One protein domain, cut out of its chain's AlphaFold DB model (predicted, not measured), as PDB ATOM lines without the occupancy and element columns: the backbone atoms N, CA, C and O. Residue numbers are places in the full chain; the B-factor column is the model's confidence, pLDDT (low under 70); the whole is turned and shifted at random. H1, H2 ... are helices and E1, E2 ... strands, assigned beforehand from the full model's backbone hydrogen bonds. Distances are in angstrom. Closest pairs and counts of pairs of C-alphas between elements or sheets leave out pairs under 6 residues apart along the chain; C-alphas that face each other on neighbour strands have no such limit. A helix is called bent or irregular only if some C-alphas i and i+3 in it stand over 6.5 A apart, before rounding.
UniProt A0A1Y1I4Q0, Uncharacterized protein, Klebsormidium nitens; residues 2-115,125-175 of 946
ATOM      1  N   ALA A   2      75.522  32.994 211.999       40.72
ATOM      2  CA  ALA A   2      74.261  32.909 211.283       40.72
ATOM      3  C   ALA A   2      73.483  34.156 211.693       40.72
ATOM      4  O   ALA A   2      73.477  34.495 212.878       40.72
ATOM      5  N   GLU A   3      72.898  34.852 210.730       50.69
ATOM      6  CA  GLU A   3      71.857  35.831 211.025       50.69
ATOM      7  C   GLU A   3      70.633  35.058 211.540       50.69
ATOM      8  O   GLU A   3      70.419  33.903 211.155       50.69
ATOM      9  N   GLU A   4      69.875  35.635 212.474       56.28
ATOM     10  CA  GLU A   4      68.674  34.971 212.983       56.28
ATOM     11  C   GLU A   4      67.625  34.926 211.868       56.28
ATOM     12  O   GLU A   4      67.005  35.939 211.558       56.28
ATOM     13  N   ALA A   5      67.447  33.753 211.254       58.75
ATOM     14  CA  ALA A   5      66.406  33.532 210.261       58.75
ATOM     15  C   ALA A   5      65.032  33.732 210.917       58.75
ATOM     16  O   ALA A   5      64.628  32.954 211.785       58.75
ATOM     17  N   GLU A   6      64.345  34.801 210.520       67.50
ATOM     18  CA  GLU A   6      63.021  35.132 211.028       67.50
ATOM     19  C   GLU A   6      61.996  34.088 210.565       67.50
ATOM     20  O   GLU A   6      62.020  33.623 209.422       67.50
ATOM     21  N   VAL A   7      61.118  33.679 211.482       69.88
ATOM     22  CA  VAL A   7      60.088  32.672 211.211       69.88
ATOM     23  C   VAL A   7      58.871  33.380 210.632       69.88
ATOM     24  O   VAL A   7      58.147  34.070 211.352       69.88
ATOM     25  N   THR A   8      58.663  33.214 209.330       78.06
ATOM     26  CA  THR A   8      57.567  33.830 208.582       78.06
ATOM     27  C   THR A   8      56.371  32.887 208.461       78.06
ATOM     28  O   THR A   8      56.504  31.663 208.414       78.06
ATOM     29  N   TRP A   9      55.173  33.466 208.395       81.00
ATOM     30  CA  TRP A   9      53.910  32.732 208.320       81.00
ATOM     31  C   TRP A   9      53.155  33.193 207.078       81.00
ATOM     32  O   TRP A   9      53.007  34.395 206.852       81.00
ATOM     33  N   LYS A  10      52.672  32.244 206.278       85.25
ATOM     34  CA  LYS A  10      51.735  32.478 205.182       85.25
ATOM     35  C   LYS A  10      50.372  31.954 205.614       85.25
ATOM     36  O   LYS A  10      50.212  30.758 205.839       85.25
ATOM     37  N   THR A  11      49.404  32.853 205.731       83.94
ATOM     38  CA  THR A  11      47.984  32.496 205.779       83.94
ATOM     39  C   THR A  11      47.582  31.967 204.408       83.94
ATOM     40  O   THR A  11      47.744  32.688 203.426       83.94
ATOM     41  N   SER A  12      47.071  30.738 204.344       85.62
ATOM     42  CA  SER A  12      46.444  30.222 203.128       85.62
ATOM     43  C   SER A  12      45.168  31.000 202.796       85.62
ATOM     44  O   SER A  12      44.428  31.431 203.682       85.62
ATOM     45  N   SER A  13      44.906  31.139 201.501       86.25
ATOM     46  CA  SER A  13      43.656  31.636 200.927       86.25
ATOM     47  C   SER A  13      42.439  30.717 201.130       86.25
ATOM     48  O   SER A  13      41.318  31.164 200.888       86.25
ATOM     49  N   ARG A  14      42.647  29.461 201.554       82.00
ATOM     50  CA  ARG A  14      41.626  28.404 201.659       82.00
ATOM     51  C   ARG A  14      41.151  28.159 203.093       82.00
ATOM     52  O   ARG A  14      41.906  28.351 204.049       82.00
ATOM     53  N   THR A  15      39.907  27.708 203.244       81.81
ATOM     54  CA  THR A  15      39.316  27.354 204.549       81.81
ATOM     55  C   THR A  15      39.664  25.928 204.978       81.81
ATOM     56  O   THR A  15      40.078  25.100 204.167       81.81
ATOM     57  N   TYR A  16      39.462  25.613 206.262       77.19
ATOM     58  CA  TYR A  16      39.595  24.235 206.744       77.19
ATOM     59  C   TYR A  16      38.578  23.294 206.068       77.19
ATOM     60  O   TYR A  16      38.958  22.224 205.599       77.19
ATOM     61  N   ASP A  17      37.329  23.739 205.901       77.69
ATOM     62  CA  ASP A  17      36.262  22.985 205.230       77.69
ATOM     63  C   ASP A  17      36.617  22.631 203.769       77.69
ATOM     64  O   ASP A  17      36.278  21.549 203.290       77.69
ATOM     65  N   GLU A  18      37.313  23.522 203.049       79.81
ATOM     66  CA  GLU A  18      37.835  23.243 201.702       79.81
ATOM     67  C   GLU A  18      38.949  22.182 201.734       79.81
ATOM     68  O   GLU A  18      39.036  21.345 200.832       79.81
ATOM     69  N   PHE A  19      39.799  22.185 202.765       74.44
ATOM     70  CA  PHE A  19      40.852  21.183 202.941       74.44
ATOM     71  C   PHE A  19      40.310  19.804 203.345       74.44
ATOM     72  O   PHE A  19      40.835  18.798 202.859       74.44
ATOM     73  N   GLU A  20      39.248  19.730 204.153       75.62
ATOM     74  CA  GLU A  20      38.527  18.471 204.389       75.62
ATOM     75  C   GLU A  20      37.876  17.970 203.097       75.62
ATOM     76  O   GLU A  20      38.184  16.861 202.683       75.62
ATOM     77  N   GLN A  21      37.117  18.800 202.367       80.06
ATOM     78  CA  GLN A  21      36.467  18.408 201.099       80.06
ATOM     79  C   GLN A  21      37.429  17.948 199.990       80.06
ATOM     80  O   GLN A  21      37.024  17.232 199.074       80.06
ATOM     81  N   MET A  22      38.694  18.380 200.021       72.94
ATOM     82  CA  MET A  22      39.728  17.903 199.094       72.94
ATOM     83  C   MET A  22      40.527  16.711 199.642       72.94
ATOM     84  O   MET A  22      41.263  16.064 198.890       72.94
ATOM     85  N   THR A  23      40.413  16.388 200.925       74.44
ATOM     86  CA  THR A  23      40.870  15.101 201.450       74.44
ATOM     87  C   THR A  23      39.799  14.067 201.089       74.44
ATOM     88  O   THR A  23      38.622  14.333 201.301       74.44
ATOM     89  N   PRO A  24      40.134  12.914 200.481       68.88
ATOM     90  CA  PRO A  24      39.114  11.908 200.218       68.88
ATOM     91  C   PRO A  24      38.552  11.432 201.559       68.88
ATOM     92  O   PRO A  24      39.321  10.964 202.400       68.88
ATOM     93  N   ASP A  25      37.236  11.557 201.747       61.31
ATOM     94  CA  ASP A  25      36.548  11.001 202.910       61.31
ATOM     95  C   ASP A  25      36.961   9.536 203.108       61.31
ATOM     96  O   ASP A  25      37.117   8.779 202.143       61.31
ATOM     97  N   ASN A  26      37.081   9.101 204.367       54.88
ATOM     98  CA  ASN A  26      37.419   7.709 204.698       54.88
ATOM     99  C   ASN A  26      36.374   6.694 204.171       54.88
ATOM    100  O   ASN A  26      36.588   5.481 204.229       54.88
ATOM    101  N   GLU A  27      35.245   7.164 203.636       47.50
ATOM    102  CA  GLU A  27      34.214   6.346 203.012       47.50
ATOM    103  C   GLU A  27      34.524   6.029 201.531       47.50
ATOM    104  O   GLU A  27      34.117   6.708 200.593       47.50
ATOM    105  N   GLN A  28      35.154   4.866 201.333       54.31
ATOM    106  CA  GLN A  28      35.043   4.022 200.128       54.31
ATOM    107  C   GLN A  28      35.767   4.435 198.829       54.31
ATOM    108  O   GLN A  28      35.541   3.787 197.800       54.31
ATOM    109  N   VAL A  29      36.710   5.385 198.825       59.34
ATOM    110  CA  VAL A  29      37.586   5.561 197.642       59.34
ATOM    111  C   VAL A  29      38.592   4.403 197.540       59.34
ATOM    112  O   VAL A  29      39.703   4.450 198.059       59.34
ATOM    113  N   SER A  30      38.196   3.327 196.856       73.88
ATOM    114  CA  SER A  30      39.033   2.141 196.646       73.88
ATOM    115  C   SER A  30      40.214   2.443 195.715       73.88
ATOM    116  O   SER A  30      40.083   2.483 194.490       73.88
ATOM    117  N   PHE A  31      41.391   2.653 196.302       85.56
ATOM    118  CA  PHE A  31      42.647   2.793 195.567       85.56
ATOM    119  C   PHE A  31      43.270   1.421 195.271       85.56
ATOM    120  O   PHE A  31      43.279   0.554 196.139       85.56
ATOM    121  N   ASP A  32      43.882   1.241 194.096       90.31
ATOM    122  CA  ASP A  32      44.812   0.133 193.832       90.31
ATOM    123  C   ASP A  32      46.223   0.699 193.633       90.31
ATOM    124  O   ASP A  32      46.554   1.224 192.566       90.31
ATOM    125  N   LEU A  33      47.079   0.592 194.655       93.56
ATOM    126  CA  LEU A  33      48.475   1.040 194.575       93.56
ATOM    127  C   LEU A  33      49.294   0.274 193.513       93.56
ATOM    128  O   LEU A  33      50.359   0.751 193.126       93.56
ATOM    129  N   GLY A  34      48.810  -0.874 193.018       92.88
ATOM    130  CA  GLY A  34      49.413  -1.600 191.893       92.88
ATOM    131  C   GLY A  34      49.060  -1.027 190.512       92.88
ATOM    132  O   GLY A  34      49.659  -1.431 189.520       92.88
ATOM    133  N   LYS A  35      48.102  -0.089 190.429       95.75
ATOM    134  CA  LYS A  35      47.669   0.582 189.186       95.75
ATOM    135  C   LYS A  35      47.541   2.100 189.379       95.75
ATOM    136  O   LYS A  35      46.464   2.664 189.154       95.75
ATOM    137  N   PRO A  36      48.606   2.793 189.823       94.44
ATOM    138  CA  PRO A  36      48.565   4.214 190.182       94.44
ATOM    139  C   PRO A  36      48.086   5.128 189.040       94.44
ATOM    140  O   PRO A  36      47.493   6.174 189.294       94.44
ATOM    141  N   GLU A  37      48.281   4.729 187.781       95.50
ATOM    142  CA  GLU A  37      47.754   5.408 186.591       95.50
ATOM    143  C   GLU A  37      46.224   5.411 186.467       95.50
ATOM    144  O   GLU A  37      45.688   6.284 185.787       95.50
ATOM    145  N   SER A  38      45.530   4.474 187.117       94.44
ATOM    146  CA  SER A  38      44.063   4.365 187.107       94.44
ATOM    147  C   SER A  38      43.379   5.144 188.236       94.44
ATOM    148  O   SER A  38      42.196   5.465 188.133       94.44
ATOM    149  N   SER A  39      44.112   5.492 189.298       93.19
ATOM    150  CA  SER A  39      43.573   6.254 190.428       93.19
ATOM    151  C   SER A  39      43.466   7.739 190.082       93.19
ATOM    152  O   SER A  39      44.479   8.433 189.953       93.19
ATOM    153  N   ALA A  40      42.232   8.240 189.982       91.19
ATOM    154  CA  ALA A  40      41.949   9.651 189.721       91.19
ATOM    155  C   ALA A  40      42.614  10.578 190.756       91.19
ATOM    156  O   ALA A  40      43.228  11.573 190.376       91.19
ATOM    157  N   TRP A  41      42.587  10.202 192.040       91.31
ATOM    158  CA  TRP A  41      43.250  10.937 193.124       91.31
ATOM    159  C   TRP A  41      44.774  10.990 192.947       91.31
ATOM    160  O   TRP A  41      45.368  12.052 193.094       91.31
ATOM    161  N   ILE A  42      45.425   9.891 192.542       93.44
ATOM    162  CA  ILE A  42      46.874   9.903 192.260       93.44
ATOM    163  C   ILE A  42      47.196  10.837 191.083       93.44
ATOM    164  O   ILE A  42      48.197  11.556 191.131       93.44
ATOM    165  N   GLN A  43      46.350  10.873 190.045       95.25
ATOM    166  CA  GLN A  43      46.527  11.815 188.934       95.25
ATOM    167  C   GLN A  43      46.284  13.273 189.361       95.25
ATOM    168  O   GLN A  43      46.995  14.163 188.896       95.25
ATOM    169  N   GLU A  44      45.329  13.527 190.260       94.62
ATOM    170  CA  GLU A  44      45.067  14.858 190.820       94.62
ATOM    171  C   GLU A  44      46.226  15.350 191.694       94.62
ATOM    172  O   GLU A  44      46.749  16.433 191.439       94.62
ATOM    173  N   ILE A  45      46.687  14.545 192.656       94.88
ATOM    174  CA  ILE A  45      47.825  14.873 193.527       94.88
ATOM    175  C   ILE A  45      49.076  15.172 192.694       94.88
ATOM    176  O   ILE A  45      49.794  16.125 192.986       94.88
ATOM    177  N   LEU A  46      49.334  14.405 191.628       96.06
ATOM    178  CA  LEU A  46      50.433  14.696 190.703       96.06
ATOM    179  C   LEU A  46      50.238  16.025 189.966       96.06
ATOM    180  O   LEU A  46      51.175  16.818 189.903       96.06
ATOM    181  N   LYS A  47      49.038  16.275 189.430       95.88
ATOM    182  CA  LYS A  47      48.690  17.501 188.698       95.88
ATOM    183  C   LYS A  47      48.811  18.750 189.577       95.88
ATOM    184  O   LYS A  47      49.341  19.755 189.110       95.88
ATOM    185  N   GLU A  48      48.333  18.691 190.819       95.00
ATOM    186  CA  GLU A  48      48.413  19.796 191.780       95.00
ATOM    187  C   GLU A  48      49.822  19.997 192.334       95.00
ATOM    188  O   GLU A  48      50.268  21.137 192.415       95.00
ATOM    189  N   ALA A  49      50.559  18.922 192.639       95.31
ATOM    190  CA  ALA A  49      51.958  19.036 193.047       95.31
ATOM    191  C   ALA A  49      52.801  19.734 191.965       95.31
ATOM    192  O   ALA A  49      53.646  20.557 192.291       95.31
ATOM    193  N   THR A  50      52.538  19.479 190.678       93.31
ATOM    194  CA  THR A  50      53.206  20.176 189.561       93.31
ATOM    195  C   THR A  50      52.514  21.473 189.114       93.31
ATOM    196  O   THR A  50      52.747  21.931 187.997       93.31
ATOM    197  N   CYS A  51      51.625  22.054 189.925       94.25
ATOM    198  CA  CYS A  51      50.971  23.326 189.612       94.25
ATOM    199  C   CYS A  51      51.851  24.515 190.026       94.25
ATOM    200  O   CYS A  51      52.542  24.450 191.044       94.25
ATOM    201  N   ASP A  52      51.791  25.623 189.279       93.00
ATOM    202  CA  ASP A  52      52.474  26.875 189.636       93.00
ATOM    203  C   ASP A  52      51.937  27.465 190.958       93.00
ATOM    204  O   ASP A  52      52.702  28.009 191.759       93.00
ATOM    205  N   ASP A  53      50.635  27.283 191.213       92.81
ATOM    206  CA  ASP A  53      49.932  27.658 192.446       92.81
ATOM    207  C   ASP A  53      50.597  27.009 193.674       92.81
ATOM    208  O   ASP A  53      50.578  25.790 193.864       92.81
ATOM    209  N   PHE A  54      51.211  27.858 194.502       89.19
ATOM    210  CA  PHE A  54      51.964  27.460 195.688       89.19
ATOM    211  C   PHE A  54      51.093  26.730 196.713       89.19
ATOM    212  O   PHE A  54      51.523  25.714 197.256       89.19
ATOM    213  N   GLU A  55      49.875  27.208 196.973       89.56
ATOM    214  CA  GLU A  55      49.022  26.624 198.011       89.56
ATOM    215  C   GLU A  55      48.479  25.263 197.577       89.56
ATOM    216  O   GLU A  55      48.500  24.323 198.371       89.56
ATOM    217  N   ARG A  56      48.087  25.109 196.303       90.38
ATOM    218  CA  ARG A  56      47.713  23.792 195.749       90.38
ATOM    219  C   ARG A  56      48.868  22.802 195.811       90.38
ATOM    220  O   ARG A  56      48.659  21.662 196.212       90.38
ATOM    221  N   ARG A  57      50.080  23.229 195.444       93.19
ATOM    222  CA  ARG A  57      51.272  22.372 195.459       93.19
ATOM    223  C   ARG A  57      51.610  21.891 196.867       93.19
ATOM    224  O   ARG A  57      51.740  20.686 197.079       93.19
ATOM    225  N   GLU A  58      51.706  22.803 197.832       91.25
ATOM    226  CA  GLU A  58      51.984  22.450 199.230       91.25
ATOM    227  C   GLU A  58      50.880  21.559 199.817       91.25
ATOM    228  O   GLU A  58      51.174  20.573 200.495       91.25
ATOM    229  N   PHE A  59      49.615  21.845 199.498       89.62
ATOM    230  CA  PHE A  59      48.484  21.055 199.970       89.62
ATOM    231  C   PHE A  59      48.409  19.657 199.332       89.62
ATOM    232  O   PHE A  59      48.134  18.690 200.034       89.62
ATOM    233  N   ALA A  60      48.720  19.490 198.045       93.44
ATOM    234  CA  ALA A  60      48.806  18.170 197.413       93.44
ATOM    235  C   ALA A  60      49.941  17.316 198.006       93.44
ATOM    236  O   ALA A  60      49.781  16.110 198.212       93.44
ATOM    237  N   LEU A  61      51.071  17.944 198.344       94.69
ATOM    238  CA  LEU A  61      52.173  17.298 199.060       94.69
ATOM    239  C   LEU A  61      51.765  16.922 200.501       94.69
ATOM    240  O   LEU A  61      52.114  15.834 200.964       94.69
ATOM    241  N   TRP A  62      50.969  17.753 201.182       93.31
ATOM    242  CA  TRP A  62      50.378  17.426 202.485       93.31
ATOM    243  C   TRP A  62      49.352  16.279 202.404       93.31
ATOM    244  O   TRP A  62      49.505  15.294 203.125       93.31
ATOM    245  N   ARG A  63      48.389  16.317 201.469       91.94
ATOM    246  CA  ARG A  63      47.421  15.224 201.225       91.94
ATOM    247  C   ARG A  63      48.129  13.892 200.966       91.94
ATOM    248  O   ARG A  63      47.752  12.869 201.532       91.94
ATOM    249  N   PHE A  64      49.198  13.897 200.165       94.31
ATOM    250  CA  PHE A  64      50.040  12.712 199.971       94.31
ATOM    251  C   PHE A  64      50.709  12.257 201.278       94.31
ATOM    252  O   PHE A  64      50.753  11.057 201.551       94.31
ATOM    253  N   LYS A  65      51.232  13.189 202.088       93.38
ATOM    254  CA  LYS A  65      51.887  12.895 203.373       93.38
ATOM    255  C   LYS A  65      50.944  12.227 204.376       93.38
ATOM    256  O   LYS A  65      51.423  11.356 205.097       93.38
ATOM    257  N   GLU A  66      49.668  12.610 204.434       88.62
ATOM    258  CA  GLU A  66      48.700  11.988 205.354       88.62
ATOM    259  C   GLU A  66      48.157  10.656 204.806       88.62
ATOM    260  O   GLU A  66      48.199   9.639 205.495       88.62
ATOM    261  N   VAL A  67      47.704  10.623 203.546       90.06
ATOM    262  CA  VAL A  67      46.985   9.461 202.986       90.06
ATOM    263  C   VAL A  67      47.925   8.314 202.587       90.06
ATOM    264  O   VAL A  67      47.634   7.146 202.850       90.06
ATOM    265  N   PHE A  68      49.070   8.599 201.952       93.00
ATOM    266  CA  PHE A  68      49.919   7.543 201.378       93.00
ATOM    267  C   PHE A  68      50.480   6.547 202.418       93.00
ATOM    268  O   PHE A  68      50.486   5.352 202.116       93.00
ATOM    269  N   PRO A  69      50.902   6.948 203.639       90.94
ATOM    270  CA  PRO A  69      51.302   6.003 204.685       90.94
ATOM    271  C   PRO A  69      50.209   5.005 205.096       90.94
ATOM    272  O   PRO A  69      50.540   3.847 205.351       90.94
ATOM    273  N   GLY A  70      48.934   5.416 205.107       87.94
ATOM    274  CA  GLY A  70      47.799   4.522 205.364       87.94
ATOM    275  C   GLY A  70      47.643   3.477 204.259       87.94
ATOM    276  O   GLY A  70      47.702   2.276 204.521       87.94
ATOM    277  N   LEU A  71      47.605   3.917 202.998       88.12
ATOM    278  CA  LEU A  71      47.500   3.012 201.843       88.12
ATOM    279  C   LEU A  71      48.688   2.033 201.743       88.12
ATOM    280  O   LEU A  71      48.527   0.892 201.308       88.12
ATOM    281  N   LEU A  72      49.888   2.453 202.166       89.62
ATOM    282  CA  LEU A  72      51.071   1.586 202.271       89.62
ATOM    283  C   LEU A  72      50.931   0.489 203.337       89.62
ATOM    284  O   LEU A  72      51.545  -0.573 203.189       89.62
ATOM    285  N   HIS A  73      50.175   0.747 204.406       87.94
ATOM    286  CA  HIS A  73      49.881  -0.227 205.452       87.94
ATOM    287  C   HIS A  73      48.819  -1.227 204.978       87.94
ATOM    288  O   HIS A  73      49.072  -2.430 205.016       87.94
ATOM    289  N   GLU A  74      47.699  -0.732 204.446       87.88
ATOM    290  CA  GLU A  74      46.567  -1.536 203.959       87.88
ATOM    291  C   GLU A  74      46.930  -2.451 202.780       87.88
ATOM    292  O   GLU A  74      46.546  -3.618 202.744       87.88
ATOM    293  N   GLN A  75      47.660  -1.924 201.791       93.00
ATOM    294  CA  GLN A  75      47.898  -2.603 200.507       93.00
ATOM    295  C   GLN A  75      49.307  -3.192 200.377       93.00
ATOM    296  O   GLN A  75      49.653  -3.797 199.356       93.00
ATOM    297  N   GLY A  76      50.126  -3.014 201.415       91.44
ATOM    298  CA  GLY A  76      51.459  -3.576 201.531       91.44
ATOM    299  C   GLY A  76      52.547  -2.881 200.703       91.44
ATOM    300  O   GLY A  76      52.338  -2.221 199.681       91.44
ATOM    301  N   LEU A  77      53.788  -3.107 201.142       90.75
ATOM    302  CA  LEU A  77      54.994  -2.481 200.589       90.75
ATOM    303  C   LEU A  77      55.272  -2.838 199.115       90.75
ATOM    304  O   LEU A  77      56.010  -2.109 198.454       90.75
ATOM    305  N   GLY A  78      54.709  -3.940 198.604       92.06
ATOM    306  CA  GLY A  78      54.855  -4.379 197.211       92.06
ATOM    307  C   GLY A  78      54.233  -3.374 196.242       92.06
ATOM    308  O   GLY A  78      54.961  -2.629 195.585       92.06
ATOM    309  N   LYS A  79      52.896  -3.279 196.250       93.44
ATOM    310  CA  LYS A  79      52.140  -2.261 195.502       93.44
ATOM    311  C   LYS A  79      52.616  -0.842 195.832       93.44
ATOM    312  O   LYS A  79      52.815  -0.018 194.945       93.44
ATOM    313  N   GLY A  80      52.914  -0.579 197.108       94.19
ATOM    314  CA  GLY A  80      53.528   0.672 197.552       94.19
ATOM    315  C   GLY A  80      54.795   1.067 196.787       94.19
ATOM    316  O   GLY A  80      54.974   2.234 196.442       94.19
ATOM    317  N   THR A  81      55.663   0.100 196.473       93.62
ATOM    318  CA  THR A  81      56.914   0.321 195.725       93.62
ATOM    319  C   THR A  81      56.656   0.645 194.252       93.62
ATOM    320  O   THR A  81      57.426   1.398 193.645       93.62
ATOM    321  N   GLU A  82      55.569   0.135 193.678       92.00
ATOM    322  CA  GLU A  82      55.136   0.424 192.308       92.00
ATOM    323  C   GLU A  82      54.516   1.823 192.219       92.00
ATOM    324  O   GLU A  82      54.985   2.639 191.422       92.00
ATOM    325  N   CYS A  83      53.594   2.161 193.126       95.56
ATOM    326  CA  CYS A  83      53.051   3.514 193.254       95.56
ATOM    327  C   CYS A  83      54.149   4.560 193.521       95.56
ATOM    328  O   CYS A  83      54.263   5.542 192.786       95.56
ATOM    329  N   ALA A  84      55.047   4.322 194.483       94.81
ATOM    330  CA  ALA A  84      56.190   5.208 194.710       94.81
ATOM    331  C   ALA A  84      57.053   5.343 193.442       94.81
ATOM    332  O   ALA A  84      57.430   6.453 193.071       94.81
ATOM    333  N   SER A  85      57.311   4.246 192.719       92.06
ATOM    334  CA  SER A  85      58.025   4.285 191.432       92.06
ATOM    335  C   SER A  85      57.293   5.094 190.356       92.06
ATOM    336  O   SER A  85      57.957   5.685 189.503       92.06
ATOM    337  N   TYR A  86      55.962   5.157 190.378       95.31
ATOM    338  CA  TYR A  86      55.161   5.988 189.479       95.31
ATOM    339  C   TYR A  86      55.314   7.482 189.797       95.31
ATOM    340  O   TYR A  86      55.690   8.258 188.916       95.31
ATOM    341  N   PHE A  87      55.146   7.875 191.065       95.50
ATOM    342  CA  PHE A  87      55.386   9.249 191.531       95.50
ATOM    343  C   PHE A  87      56.816   9.726 191.213       95.50
ATOM    344  O   PHE A  87      57.000  10.826 190.686       95.50
ATOM    345  N   LEU A  88      57.827   8.874 191.442       91.06
ATOM    346  CA  LEU A  88      59.226   9.140 191.069       91.06
ATOM    347  C   LEU A  88      59.375   9.468 189.568       91.06
ATOM    348  O   LEU A  88      60.035  10.443 189.211       91.06
ATOM    349  N   GLN A  89      58.753   8.676 188.687       91.75
ATOM    350  CA  GLN A  89      58.839   8.848 187.229       91.75
ATOM    351  C   GLN A  89      58.080  10.077 186.713       91.75
ATOM    352  O   GLN A  89      58.487  10.666 185.713       91.75
ATOM    353  N   ARG A  90      57.002  10.483 187.392       95.31
ATOM    354  CA  ARG A  90      56.176  11.646 187.024       95.31
ATOM    355  C   ARG A  90      56.753  12.994 187.469       95.31
ATOM    356  O   ARG A  90      56.169  14.025 187.165       95.31
ATOM    357  N   GLY A  91      57.916  13.003 188.121       90.62
ATOM    358  CA  GLY A  91      58.645  14.227 188.465       90.62
ATOM    359  C   GLY A  91      58.342  14.799 189.850       90.62
ATOM    360  O   GLY A  91      58.955  15.795 190.205       90.62
ATOM    361  N   PHE A  92      57.505  14.138 190.658       94.56
ATOM    362  CA  PHE A  92      57.091  14.556 192.009       94.56
ATOM    363  C   PHE A  92      58.260  14.952 192.937       94.56
ATOM    364  O   PHE A  92      58.148  15.870 193.744       94.56
ATOM    365  N   LEU A  93      59.432  14.317 192.782       92.62
ATOM    366  CA  LEU A  93      60.640  14.683 193.537       92.62
ATOM    367  C   LEU A  93      61.199  16.074 193.234       92.62
ATOM    368  O   LEU A  93      61.968  16.580 194.045       92.62
ATOM    369  N   ARG A  94      60.877  16.682 192.088       93.62
ATOM    370  CA  ARG A  94      61.314  18.048 191.768       93.62
ATOM    371  C   ARG A  94      60.713  19.042 192.750       93.62
ATOM    372  O   ARG A  94      61.436  19.902 193.232       93.62
ATOM    373  N   GLU A  95      59.460  18.823 193.122       94.69
ATOM    374  CA  GLU A  95      58.699  19.675 194.033       94.69
ATOM    375  C   GLU A  95      59.149  19.458 195.481       94.69
ATOM    376  O   GLU A  95      59.471  20.411 196.183       94.69
ATOM    377  N   VAL A  96      59.339  18.196 195.890       94.50
ATOM    378  CA  VAL A  96      59.951  17.840 197.189       94.50
ATOM    379  C   VAL A  96      61.378  18.405 197.318       94.50
ATOM    380  O   VAL A  96      61.792  18.820 198.399       94.50
ATOM    381  N   HIS A  97      62.146  18.442 196.224       95.25
ATOM    382  CA  HIS A  97      63.486  19.032 196.192       95.25
ATOM    383  C   HIS A  97      63.453  20.562 196.242       95.25
ATOM    384  O   HIS A  97      64.178  21.146 197.045       95.25
ATOM    385  N   ALA A  98      62.622  21.200 195.413       93.50
ATOM    386  CA  ALA A  98      62.453  22.649 195.379       93.50
ATOM    387  C   ALA A  98      61.990  23.161 196.746       93.50
ATOM    388  O   ALA A  98      62.641  24.033 197.312       93.50
ATOM    389  N   GLY A  99      60.972  22.525 197.328       90.62
ATOM    390  CA  GLY A  99      60.480  22.813 198.668       90.62
ATOM    391  C   GLY A  99      61.543  22.663 199.758       90.62
ATOM    392  O   GLY A  99      61.682  23.543 200.601       90.62
ATOM    393  N   LEU A 100      62.373  21.610 199.738       91.25
ATOM    394  CA  LEU A 100      63.485  21.475 200.696       91.25
ATOM    395  C   LEU A 100      64.619  22.486 200.478       91.25
ATOM    396  O   LEU A 100      65.285  22.874 201.440       91.25
ATOM    397  N   ALA A 101      64.864  22.905 199.236       92.88
ATOM    398  CA  ALA A 101      65.835  23.949 198.926       92.88
ATOM    399  C   ALA A 101      65.329  25.337 199.362       92.88
ATOM    400  O   ALA A 101      66.106  26.114 199.917       92.88
ATOM    401  N   GLU A 102      64.035  25.606 199.180       89.94
ATOM    402  CA  GLU A 102      63.332  26.819 199.599       89.94
ATOM    403  C   GLU A 102      63.221  26.897 201.129       89.94
ATOM    404  O   GLU A 102      63.655  27.878 201.726       89.94
ATOM    405  N   ALA A 103      62.776  25.829 201.798       84.12
ATOM    406  CA  ALA A 103      62.650  25.759 203.259       84.12
ATOM    407  C   ALA A 103      64.000  25.819 204.008       84.12
ATOM    408  O   ALA A 103      64.058  26.069 205.211       84.12
ATOM    409  N   LYS A 104      65.113  25.612 203.294       85.06
ATOM    410  CA  LYS A 104      66.475  25.874 203.777       85.06
ATOM    411  C   LYS A 104      66.853  27.366 203.705       85.06
ATOM    412  O   LYS A 104      67.804  27.781 204.365       85.06
ATOM    413  N   THR A 105      66.152  28.181 202.921       85.81
ATOM    414  CA  THR A 105      66.321  29.646 202.874       85.81
ATOM    415  C   THR A 105      65.247  30.406 203.647       85.81
ATOM    416  O   THR A 105      65.570  31.406 204.279       85.81
ATOM    417  N   SER A 106      64.004  29.928 203.650       80.62
ATOM    418  CA  SER A 106      62.852  30.581 204.273       80.62
ATOM    419  C   SER A 106      62.166  29.633 205.254       80.62
ATOM    420  O   SER A 106      61.621  28.604 204.854       80.62
ATOM    421  N   TRP A 107      62.161  29.990 206.539       78.56
ATOM    422  CA  TRP A 107      61.495  29.228 207.604       78.56
ATOM    423  C   TRP A 107      59.987  29.509 207.640       78.56
ATOM    424  O   TRP A 107      59.437  29.949 208.647       78.56
ATOM    425  N   GLU A 108      59.352  29.270 206.494       81.50
ATOM    426  CA  GLU A 108      57.944  29.544 206.235       81.50
ATOM    427  C   GLU A 108      57.012  28.438 206.721       81.50
ATOM    428  O   GLU A 108      57.204  27.250 206.443       81.50
ATOM    429  N   TRP A 109      55.934  28.880 207.356       80.31
ATOM    430  CA  TRP A 109      54.832  28.058 207.835       80.31
ATOM    431  C   TRP A 109      53.570  28.371 207.050       80.31
ATOM    432  O   TRP A 109      53.242  29.548 206.892       80.31
ATOM    433  N   LEU A 110      52.841  27.344 206.605       81.19
ATOM    434  CA  LEU A 110      51.487  27.552 206.096       81.19
ATOM    435  C   LEU A 110      50.506  27.426 207.266       81.19
ATOM    436  O   LEU A 110      50.303  26.346 207.826       81.19
ATOM    437  N   LEU A 111      49.933  28.560 207.650       80.75
ATOM    438  CA  LEU A 111      48.808  28.646 208.565       80.75
ATOM    439  C   LEU A 111      47.526  28.479 207.741       80.75
ATOM    440  O   LEU A 111      47.388  29.119 206.698       80.75
ATOM    441  N   CYS A 112      46.570  27.687 208.222       77.12
ATOM    442  CA  CYS A 112      45.264  27.512 207.578       77.12
ATOM    443  C   CYS A 112      44.141  28.114 208.453       77.12
ATOM    444  O   CYS A 112      43.420  27.369 209.120       77.12
ATOM    445  N   PRO A 113      44.019  29.456 208.550       60.34
ATOM    446  CA  PRO A 113      43.098  30.093 209.481       60.34
ATOM    447  C   PRO A 113      41.718  30.320 208.852       60.34
ATOM    448  O   PRO A 113      41.482  31.349 208.227       60.34
ATOM    449  N   ASN A 114      40.794  29.389 209.082       49.94
ATOM    450  CA  ASN A 114      39.414  29.693 209.485       49.94
ATOM    451  C   ASN A 114      38.630  28.389 209.678       49.94
ATOM    452  O   ASN A 114      38.321  27.705 208.703       49.94
ATOM    453  N   ALA A 115      38.204  28.132 210.916       45.81
ATOM    454  CA  ALA A 115      36.831  27.684 211.119       45.81
ATOM    455  C   ALA A 115      35.910  28.892 210.875       45.81
ATOM    456  O   ALA A 115      36.289  30.029 211.174       45.81
ATOM    457  N   GLN A 125      39.987  24.533 215.655       64.00
ATOM    458  CA  GLN A 125      41.220  23.846 215.271       64.00
ATOM    459  C   GLN A 125      41.943  24.662 214.196       64.00
ATOM    460  O   GLN A 125      41.377  24.973 213.153       64.00
ATOM    461  N   ILE A 126      43.196  25.032 214.460       72.06
ATOM    462  CA  ILE A 126      44.057  25.713 213.491       72.06
ATOM    463  C   ILE A 126      45.024  24.675 212.930       72.06
ATOM    464  O   ILE A 126      45.946  24.245 213.625       72.06
ATOM    465  N   LEU A 127      44.830  24.287 211.669       80.06
ATOM    466  CA  LEU A 127      45.779  23.427 210.970       80.06
ATOM    467  C   LEU A 127      47.053  24.229 210.652       80.06
ATOM    468  O   LEU A 127      47.014  25.255 209.964       80.06
ATOM    469  N   LEU A 128      48.189  23.755 211.168       82.94
ATOM    470  CA  LEU A 128      49.508  24.345 210.954       82.94
ATOM    471  C   LEU A 128      50.397  23.364 210.184       82.94
ATOM    472  O   LEU A 128      50.819  22.340 210.722       82.94
ATOM    473  N   ILE A 129      50.715  23.686 208.929       87.00
ATOM    474  CA  ILE A 129      51.472  22.791 208.050       87.00
ATOM    475  C   ILE A 129      52.958  23.165 208.068       87.00
ATOM    476  O   ILE A 129      53.401  24.190 207.541       87.00
ATOM    477  N   ASN A 130      53.747  22.272 208.663       89.50
ATOM    478  CA  ASN A 130      55.204  22.312 208.650       89.50
ATOM    479  C   ASN A 130      55.741  21.783 207.309       89.50
ATOM    480  O   ASN A 130      55.872  20.569 207.133       89.50
ATOM    481  N   ARG A 131      56.107  22.684 206.387       91.50
ATOM    482  CA  ARG A 131      56.650  22.340 205.054       91.50
ATOM    483  C   ARG A 131      57.797  21.320 205.134       91.50
ATOM    484  O   ARG A 131      57.803  20.305 204.442       91.50
ATOM    485  N   ILE A 132      58.735  21.532 206.063       92.56
ATOM    486  CA  ILE A 132      59.908  20.667 206.274       92.56
ATOM    487  C   ILE A 132      59.494  19.265 206.728       92.56
ATOM    488  O   ILE A 132      60.017  18.272 206.211       92.56
ATOM    489  N   ALA A 133      58.559  19.167 207.676       92.56
ATOM    490  CA  ALA A 133      58.068  17.875 208.145       92.56
ATOM    491  C   ALA A 133      57.256  17.147 207.067       92.56
ATOM    492  O   ALA A 133      57.394  15.927 206.950       92.56
ATOM    493  N   VAL A 134      56.491  17.867 206.236       93.81
ATOM    494  CA  VAL A 134      55.812  17.299 205.060       93.81
ATOM    495  C   VAL A 134      56.839  16.662 204.124       93.81
ATOM    496  O   VAL A 134      56.824  15.442 203.959       93.81
ATOM    497  N   TYR A 135      57.801  17.424 203.595       95.81
ATOM    498  CA  TYR A 135      58.782  16.893 202.637       95.81
ATOM    499  C   TYR A 135      59.615  15.731 203.203       95.81
ATOM    500  O   TYR A 135      59.855  14.737 202.513       95.81
ATOM    501  N   ALA A 136      60.046  15.816 204.466       95.69
ATOM    502  CA  ALA A 136      60.815  14.750 205.103       95.69
ATOM    503  C   ALA A 136      59.967  13.487 205.373       95.69
ATOM    504  O   ALA A 136      60.465  12.362 205.233       95.69
ATOM    505  N   THR A 137      58.672  13.633 205.664       94.81
ATOM    506  CA  THR A 137      57.748  12.491 205.770       94.81
ATOM    507  C   THR A 137      57.485  11.862 204.401       94.81
ATOM    508  O   THR A 137      57.563  10.640 204.287       94.81
ATOM    509  N   ILE A 138      57.319  12.662 203.339       96.06
ATOM    510  CA  ILE A 138      57.230  12.173 201.948       96.06
ATOM    511  C   ILE A 138      58.467  11.342 201.592       96.06
ATOM    512  O   ILE A 138      58.339  10.210 201.127       96.06
ATOM    513  N   ILE A 139      59.676  11.843 201.872       97.25
ATOM    514  CA  ILE A 139      60.917  11.081 201.655       97.25
ATOM    515  C   ILE A 139      60.896   9.772 202.445       97.25
ATOM    516  O   ILE A 139      61.254   8.731 201.897       97.25
ATOM    517  N   THR A 140      60.457   9.794 203.705       95.44
ATOM    518  CA  THR A 140      60.349   8.587 204.538       95.44
ATOM    519  C   THR A 140      59.412   7.554 203.903       95.44
ATOM    520  O   THR A 140      59.814   6.398 203.745       95.44
ATOM    521  N   ALA A 141      58.222   7.975 203.466       94.75
ATOM    522  CA  ALA A 141      57.213   7.127 202.835       94.75
ATOM    523  C   ALA A 141      57.639   6.611 201.447       94.75
ATOM    524  O   ALA A 141      57.351   5.470 201.101       94.75
ATOM    525  N   MET A 142      58.391   7.393 200.665       95.94
ATOM    526  CA  MET A 142      58.937   6.949 199.372       95.94
ATOM    527  C   MET A 142      60.186   6.055 199.510       95.94
ATOM    528  O   MET A 142      60.525   5.325 198.576       95.94
ATOM    529  N   THR A 143      60.877   6.059 200.656       95.69
ATOM    530  CA  THR A 143      62.095   5.255 200.915       95.69
ATOM    531  C   THR A 143      61.739   3.815 201.331       95.69
ATOM    532  O   THR A 143      62.142   3.309 202.383       95.69
ATOM    533  N   LEU A 144      60.940   3.144 200.502       94.06
ATOM    534  CA  LEU A 144      60.426   1.797 200.749       94.06
ATOM    535  C   LEU A 144      61.530   0.734 200.674       94.06
ATOM    536  O   LEU A 144      61.723   0.017 201.659       94.06
ATOM    537  N   ASP A 145      62.285   0.684 199.571       93.75
ATOM    538  CA  ASP A 145      63.291  -0.348 199.285       93.75
ATOM    539  C   ASP A 145      64.631   0.231 198.763       93.75
ATOM    540  O   ASP A 145      64.808   1.442 198.602       93.75
ATOM    541  N   GLU A 146      65.603  -0.636 198.451       92.44
ATOM    542  CA  GLU A 146      66.885  -0.227 197.858       92.44
ATOM    543  C   GLU A 146      66.724   0.430 196.467       92.44
ATOM    544  O   GLU A 146      67.563   1.244 196.076       92.44
ATOM    545  N   ARG A 147      65.705   0.080 195.668       92.19
ATOM    546  CA  ARG A 147      65.417   0.693 194.357       92.19
ATOM    547  C   ARG A 147      64.943   2.134 194.525       92.19
ATOM    548  O   ARG A 147      65.640   3.013 194.013       92.19
ATOM    549  N   THR A 148      63.848   2.406 195.232       94.50
ATOM    550  CA  THR A 148      63.325   3.781 195.377       94.50
ATOM    551  C   THR A 148      64.343   4.688 196.069       94.50
ATOM    552  O   THR A 148      64.607   5.792 195.593       94.50
ATOM    553  N   THR A 149      65.046   4.176 197.085       95.38
ATOM    554  CA  THR A 149      66.149   4.881 197.761       95.38
ATOM    555  C   THR A 149      67.273   5.292 196.800       95.38
ATOM    556  O   THR A 149      67.871   6.361 196.951       95.38
ATOM    557  N   ARG A 150      67.594   4.461 195.797       93.69
ATOM    558  CA  ARG A 150      68.613   4.786 194.782       93.69
ATOM    559  C   ARG A 150      68.123   5.782 193.731       93.69
ATOM    560  O   ARG A 150      68.973   6.481 193.191       93.69
ATOM    561  N   PHE A 151      66.818   5.872 193.468       94.06
ATOM    562  CA  PHE A 151      66.236   6.952 192.660       94.06
ATOM    563  C   PHE A 151      66.251   8.279 193.434       94.06
ATOM    564  O   PHE A 151      66.900   9.218 192.985       94.06
ATOM    565  N   LEU A 152      65.700   8.314 194.655       95.62
ATOM    566  CA  LEU A 152      65.746   9.472 195.569       95.62
ATOM    567  C   LEU A 152      67.154  10.088 195.670       95.62
ATOM    568  O   LEU A 152      67.348  11.271 195.409       95.62
ATOM    569  N   LEU A 153      68.166   9.265 195.972       95.88
ATOM    570  CA  LEU A 153      69.565   9.697 196.117       95.88
ATOM    571  C   LEU A 153      70.331   9.883 194.790       95.88
ATOM    572  O   LEU A 153      71.549  10.108 194.820       95.88
ATOM    573  N   LYS A 154      69.679   9.717 193.637       94.75
ATOM    574  CA  LYS A 154      70.219  10.017 192.301       94.75
ATOM    575  C   LYS A 154      69.622  11.316 191.775       94.75
ATOM    576  O   LYS A 154      70.371  12.158 191.297       94.75
ATOM    577  N   ASP A 155      68.303  11.438 191.863       94.19
ATOM    578  CA  ASP A 155      67.541  12.533 191.269       94.19
ATOM    579  C   ASP A 155      67.580  13.787 192.162       94.19
ATOM    580  O   ASP A 155      67.533  14.901 191.649       94.19
ATOM    581  N   ILE A 156      67.808  13.614 193.474       95.50
ATOM    582  CA  ILE A 156      68.193  14.676 194.414       95.50
ATOM    583  C   ILE A 156      69.615  14.375 194.932       95.50
ATOM    584  O   ILE A 156      69.810  13.715 195.957       95.50
ATOM    585  N   GLU A 157      70.650  14.798 194.193       93.94
ATOM    586  CA  GLU A 157      72.035  14.363 194.459       93.94
ATOM    587  C   GLU A 157      72.545  14.774 195.858       93.94
ATOM    588  O   GLU A 157      73.275  14.019 196.519       93.94
ATOM    589  N   ASP A 158      72.167  15.961 196.327       95.94
ATOM    590  CA  ASP A 158      72.589  16.526 197.604       95.94
ATOM    591  C   ASP A 158      71.526  16.444 198.709       95.94
ATOM    592  O   ASP A 158      71.727  17.046 199.760       95.94
ATOM    593  N   LEU A 159      70.487  15.612 198.546       96.75
ATOM    594  CA  LEU A 159      69.401  15.390 199.517       96.75
ATOM    595  C   LEU A 159      69.885  15.284 200.973       96.75
ATOM    596  O   LEU A 159      69.344  15.908 201.877       96.75
ATOM    597  N   LEU A 160      70.953  14.517 201.194       97.12
ATOM    598  CA  LEU A 160      71.534  14.299 202.521       97.12
ATOM    599  C   LEU A 160      72.201  15.559 203.109       97.12
ATOM    600  O   LEU A 160      72.273  15.683 204.326       97.12
ATOM    601  N   LYS A 161      72.675  16.490 202.268       96.25
ATOM    602  CA  LYS A 161      73.173  17.816 202.679       96.25
ATOM    603  C   LYS A 161      72.033  18.801 202.933       96.25
ATOM    604  O   LYS A 161      72.185  19.655 203.799       96.25
ATOM    605  N   LEU A 162      70.936  18.715 202.173       95.81
ATOM    606  CA  LEU A 162      69.738  19.521 202.416       95.81
ATOM    607  C   LEU A 162      69.152  19.149 203.778       95.81
ATOM    608  O   LEU A 162      69.100  20.000 204.655       95.81
ATOM    609  N   LEU A 163      68.882  17.861 204.011       96.06
ATOM    610  CA  LEU A 163      68.418  17.356 205.307       96.06
ATOM    611  C   LEU A 163      69.402  17.676 206.457       96.06
ATOM    612  O   LEU A 163      68.959  18.050 207.537       96.06
ATOM    613  N   GLU A 164      70.725  17.607 206.233       95.94
ATOM    614  CA  GLU A 164      71.743  18.068 207.202       95.94
ATOM    615  C   GLU A 164      71.615  19.570 207.519       95.94
ATOM    616  O   GLU A 164      71.604  19.953 208.689       95.94
ATOM    617  N   ALA A 165      71.484  20.430 206.504       94.38
ATOM    618  CA  ALA A 165      71.376  21.877 206.683       94.38
ATOM    619  C   ALA A 165      70.055  22.291 207.354       94.38
ATOM    620  O   ALA A 165      70.077  23.038 208.333       94.38
ATOM    621  N   THR A 166      68.925  21.771 206.871       92.75
ATOM    622  CA  THR A 166      67.590  22.066 207.403       92.75
ATOM    623  C   THR A 166      67.448  21.578 208.848       92.75
ATOM    624  O   THR A 166      66.880  22.289 209.675       92.75
ATOM    625  N   PHE A 167      68.050  20.432 209.201       93.69
ATOM    626  CA  PHE A 167      68.116  19.977 210.593       93.69
ATOM    627  C   PHE A 167      68.883  20.971 211.477       93.69
ATOM    628  O   PHE A 167      68.365  21.403 212.505       93.69
ATOM    629  N   TYR A 168      70.084  21.398 211.073       92.19
ATOM    630  CA  TYR A 168      70.843  22.379 211.855       92.19
ATOM    631  C   TYR A 168      70.098  23.711 212.014       92.19
ATOM    632  O   TYR A 168      70.127  24.292 213.094       92.19
ATOM    633  N   GLN A 169      69.375  24.173 210.992       88.56
ATOM    634  CA  GLN A 169      68.532  25.368 211.098       88.56
ATOM    635  C   GLN A 169      67.366  25.163 212.078       88.56
ATOM    636  O   GLN A 169      67.158  25.997 212.956       88.56
ATOM    637  N   SER A 170      66.686  24.015 212.022       87.56
ATOM    638  CA  SER A 170      65.586  23.661 212.940       87.56
ATOM    639  C   SER A 170      66.005  23.520 214.414       87.56
ATOM    640  O   SER A 170      65.168  23.602 215.314       87.56
ATOM    641  N   HIS A 171      67.306  23.328 214.655       85.62
ATOM    642  CA  HIS A 171      67.945  23.262 215.972       85.62
ATOM    643  C   HIS A 171      68.591  24.609 216.389       85.62
ATOM    644  O   HIS A 171      69.018  24.769 217.530       85.62
ATOM    645  N   HIS A 172      68.668  25.596 215.485       83.50
ATOM    646  CA  HIS A 172      69.251  26.924 215.738       83.50
ATOM    647  C   HIS A 172      68.257  28.093 215.655       83.50
ATOM    648  O   HIS A 172      68.594  29.188 216.106       83.50
ATOM    649  N   ALA A 173      67.045  27.891 215.126       77.44
ATOM    650  CA  ALA A 173      65.974  28.886 215.166       77.44
ATOM    651  C   ALA A 173      65.705  29.319 216.622       77.44
ATOM    652  O   ALA A 173      65.372  28.494 217.473       77.44
ATOM    653  N   SER A 174      65.876  30.606 216.939       57.94
ATOM    654  CA  SER A 174      65.921  31.084 218.330       57.94
ATOM    655  C   SER A 174      64.559  30.986 219.030       57.94
ATOM    656  O   SER A 174      63.514  31.046 218.387       57.94
ATOM    657  N   ASN A 175      64.519  30.834 220.359       57.62
ATOM    658  CA  ASN A 175      63.270  30.609 221.121       57.62
ATOM    659  C   ASN A 175      62.310  31.824 221.180       57.62
ATOM    660  O   ASN A 175      61.409  31.856 222.009       57.62
TER     661      ASN A 175
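Overview. This is residues 2 to 115 and 125 to 175 of the 946 residues of an uncharacterized protein of Klebsormidium nitens (UniProt A0A1Y1I4Q0). Look first for a small, short-stranded sheet, E1, E2 and E3, at one end of a helical body whose core is the pair H3 and H6. H2 packs on H3, H5 packs on H6 and H8 on H5, while H4 and H7 run side by side toward the end away from the sheet; H1 and the long link after it pass along the outside. The printed part has 165 residues with eight named helices and three named strands, in the order E1 H1 H2 H3 H4 H5 E2 E3 H6 H7 H8, and its class is mostly helix. The sheet's order is E1, E2, E3, and it is mixed. The whole is compact, with a radius of gyration of the C-alphas of 16.2 A and spans of 48 by 41 by 27 A.

Along the chain. Find C-alpha 9 at (53.910, 32.732, 208.320), where E1 begins, residues 9 to 11. Its sheet also holds E2, residues 109 to 112, 9.6 A long, and E3, residues 127 to 130, 9.8 A long. H6, residues 131 to 142, follows E3 with no residue between and is 16.6 A long. The longest helix is H3, residues 54 to 74; from C-alpha 54 at (51.964, 27.460, 195.688) it runs 30.6 A, with a kink of 28 degrees near residue 67. It is only just irregular, C-alphas 66 and 69 being 6.6 A apart. Before it come H1, residues 16 to 22, and H2, residues 40 to 49. After it come H4, residues 76 to 89, 20.3 A long, and H5, residues 93 to 103, 14.9 A long. H7 spans residues 146 to 155, and H8, residues 159 to 170, runs 16.2 A to C-alpha 170 at (65.586, 23.661, 212.940).

Arrangement. Start at E2, the inner strand. E1 is parallel to it at 26 degrees, with N 10 and O 109 at 2.8 A, within hydrogen-bond range. E3 is antiparallel to E2 at 162 degrees, with N 129 and O 110 at 2.9 A. E1, helices H1 to H5 and E2 form a strand-helix-strand unit, two parallel neighbour strands with helices between. H3 is on the sheet but only grazes it, with residues 55 to 62. H3 and H6 touch, closest at the C-alphas of Lys 65 and Ile 138, 5.6 A, the same way at 37 degrees, a tilt only just steep. H2 and H3 are a helical hairpin; the C-alphas of Ala 49 and Arg 57, their closest, are 4.2 A apart. H5 touches H6, opposite ways at a shallow tilt of 30 degrees, with the C-alphas of Val 96 and Tyr 135 closest at 5.7 A. H8 touches H5, with the C-alphas of Leu 100 and Leu 162 closest at 6.8 A. H4 touches H7, the same way at a shallow tilt of 19 degrees, with the C-alphas of Ser 85 and Thr 148 closest at 6.6 A. H1 touches no helix but is near H3. Every O i to N i+4 pair is within hydrogen-bond range in H1, H2, H4, H5, H6, H7 and H8; in H3, 15 of 17 are.

Size, cuts and confidence. Look for the two farthest C-alphas at Ala 2 and Gln 28, 50.0 A apart. Residues 116 to 124 are cut out, and C-alphas 115 and 125 are 7.2 A apart across the cut, which falls in the link from E2 to E3. Of the links that are printed whole, H1 to H2, residues 23 to 39, is long and the others are tight. The mean pLDDT of the printed part is 86.6; residues 2 to 7, 24 to 29, 113 to 115, 125 and 174 to 175 are under 70.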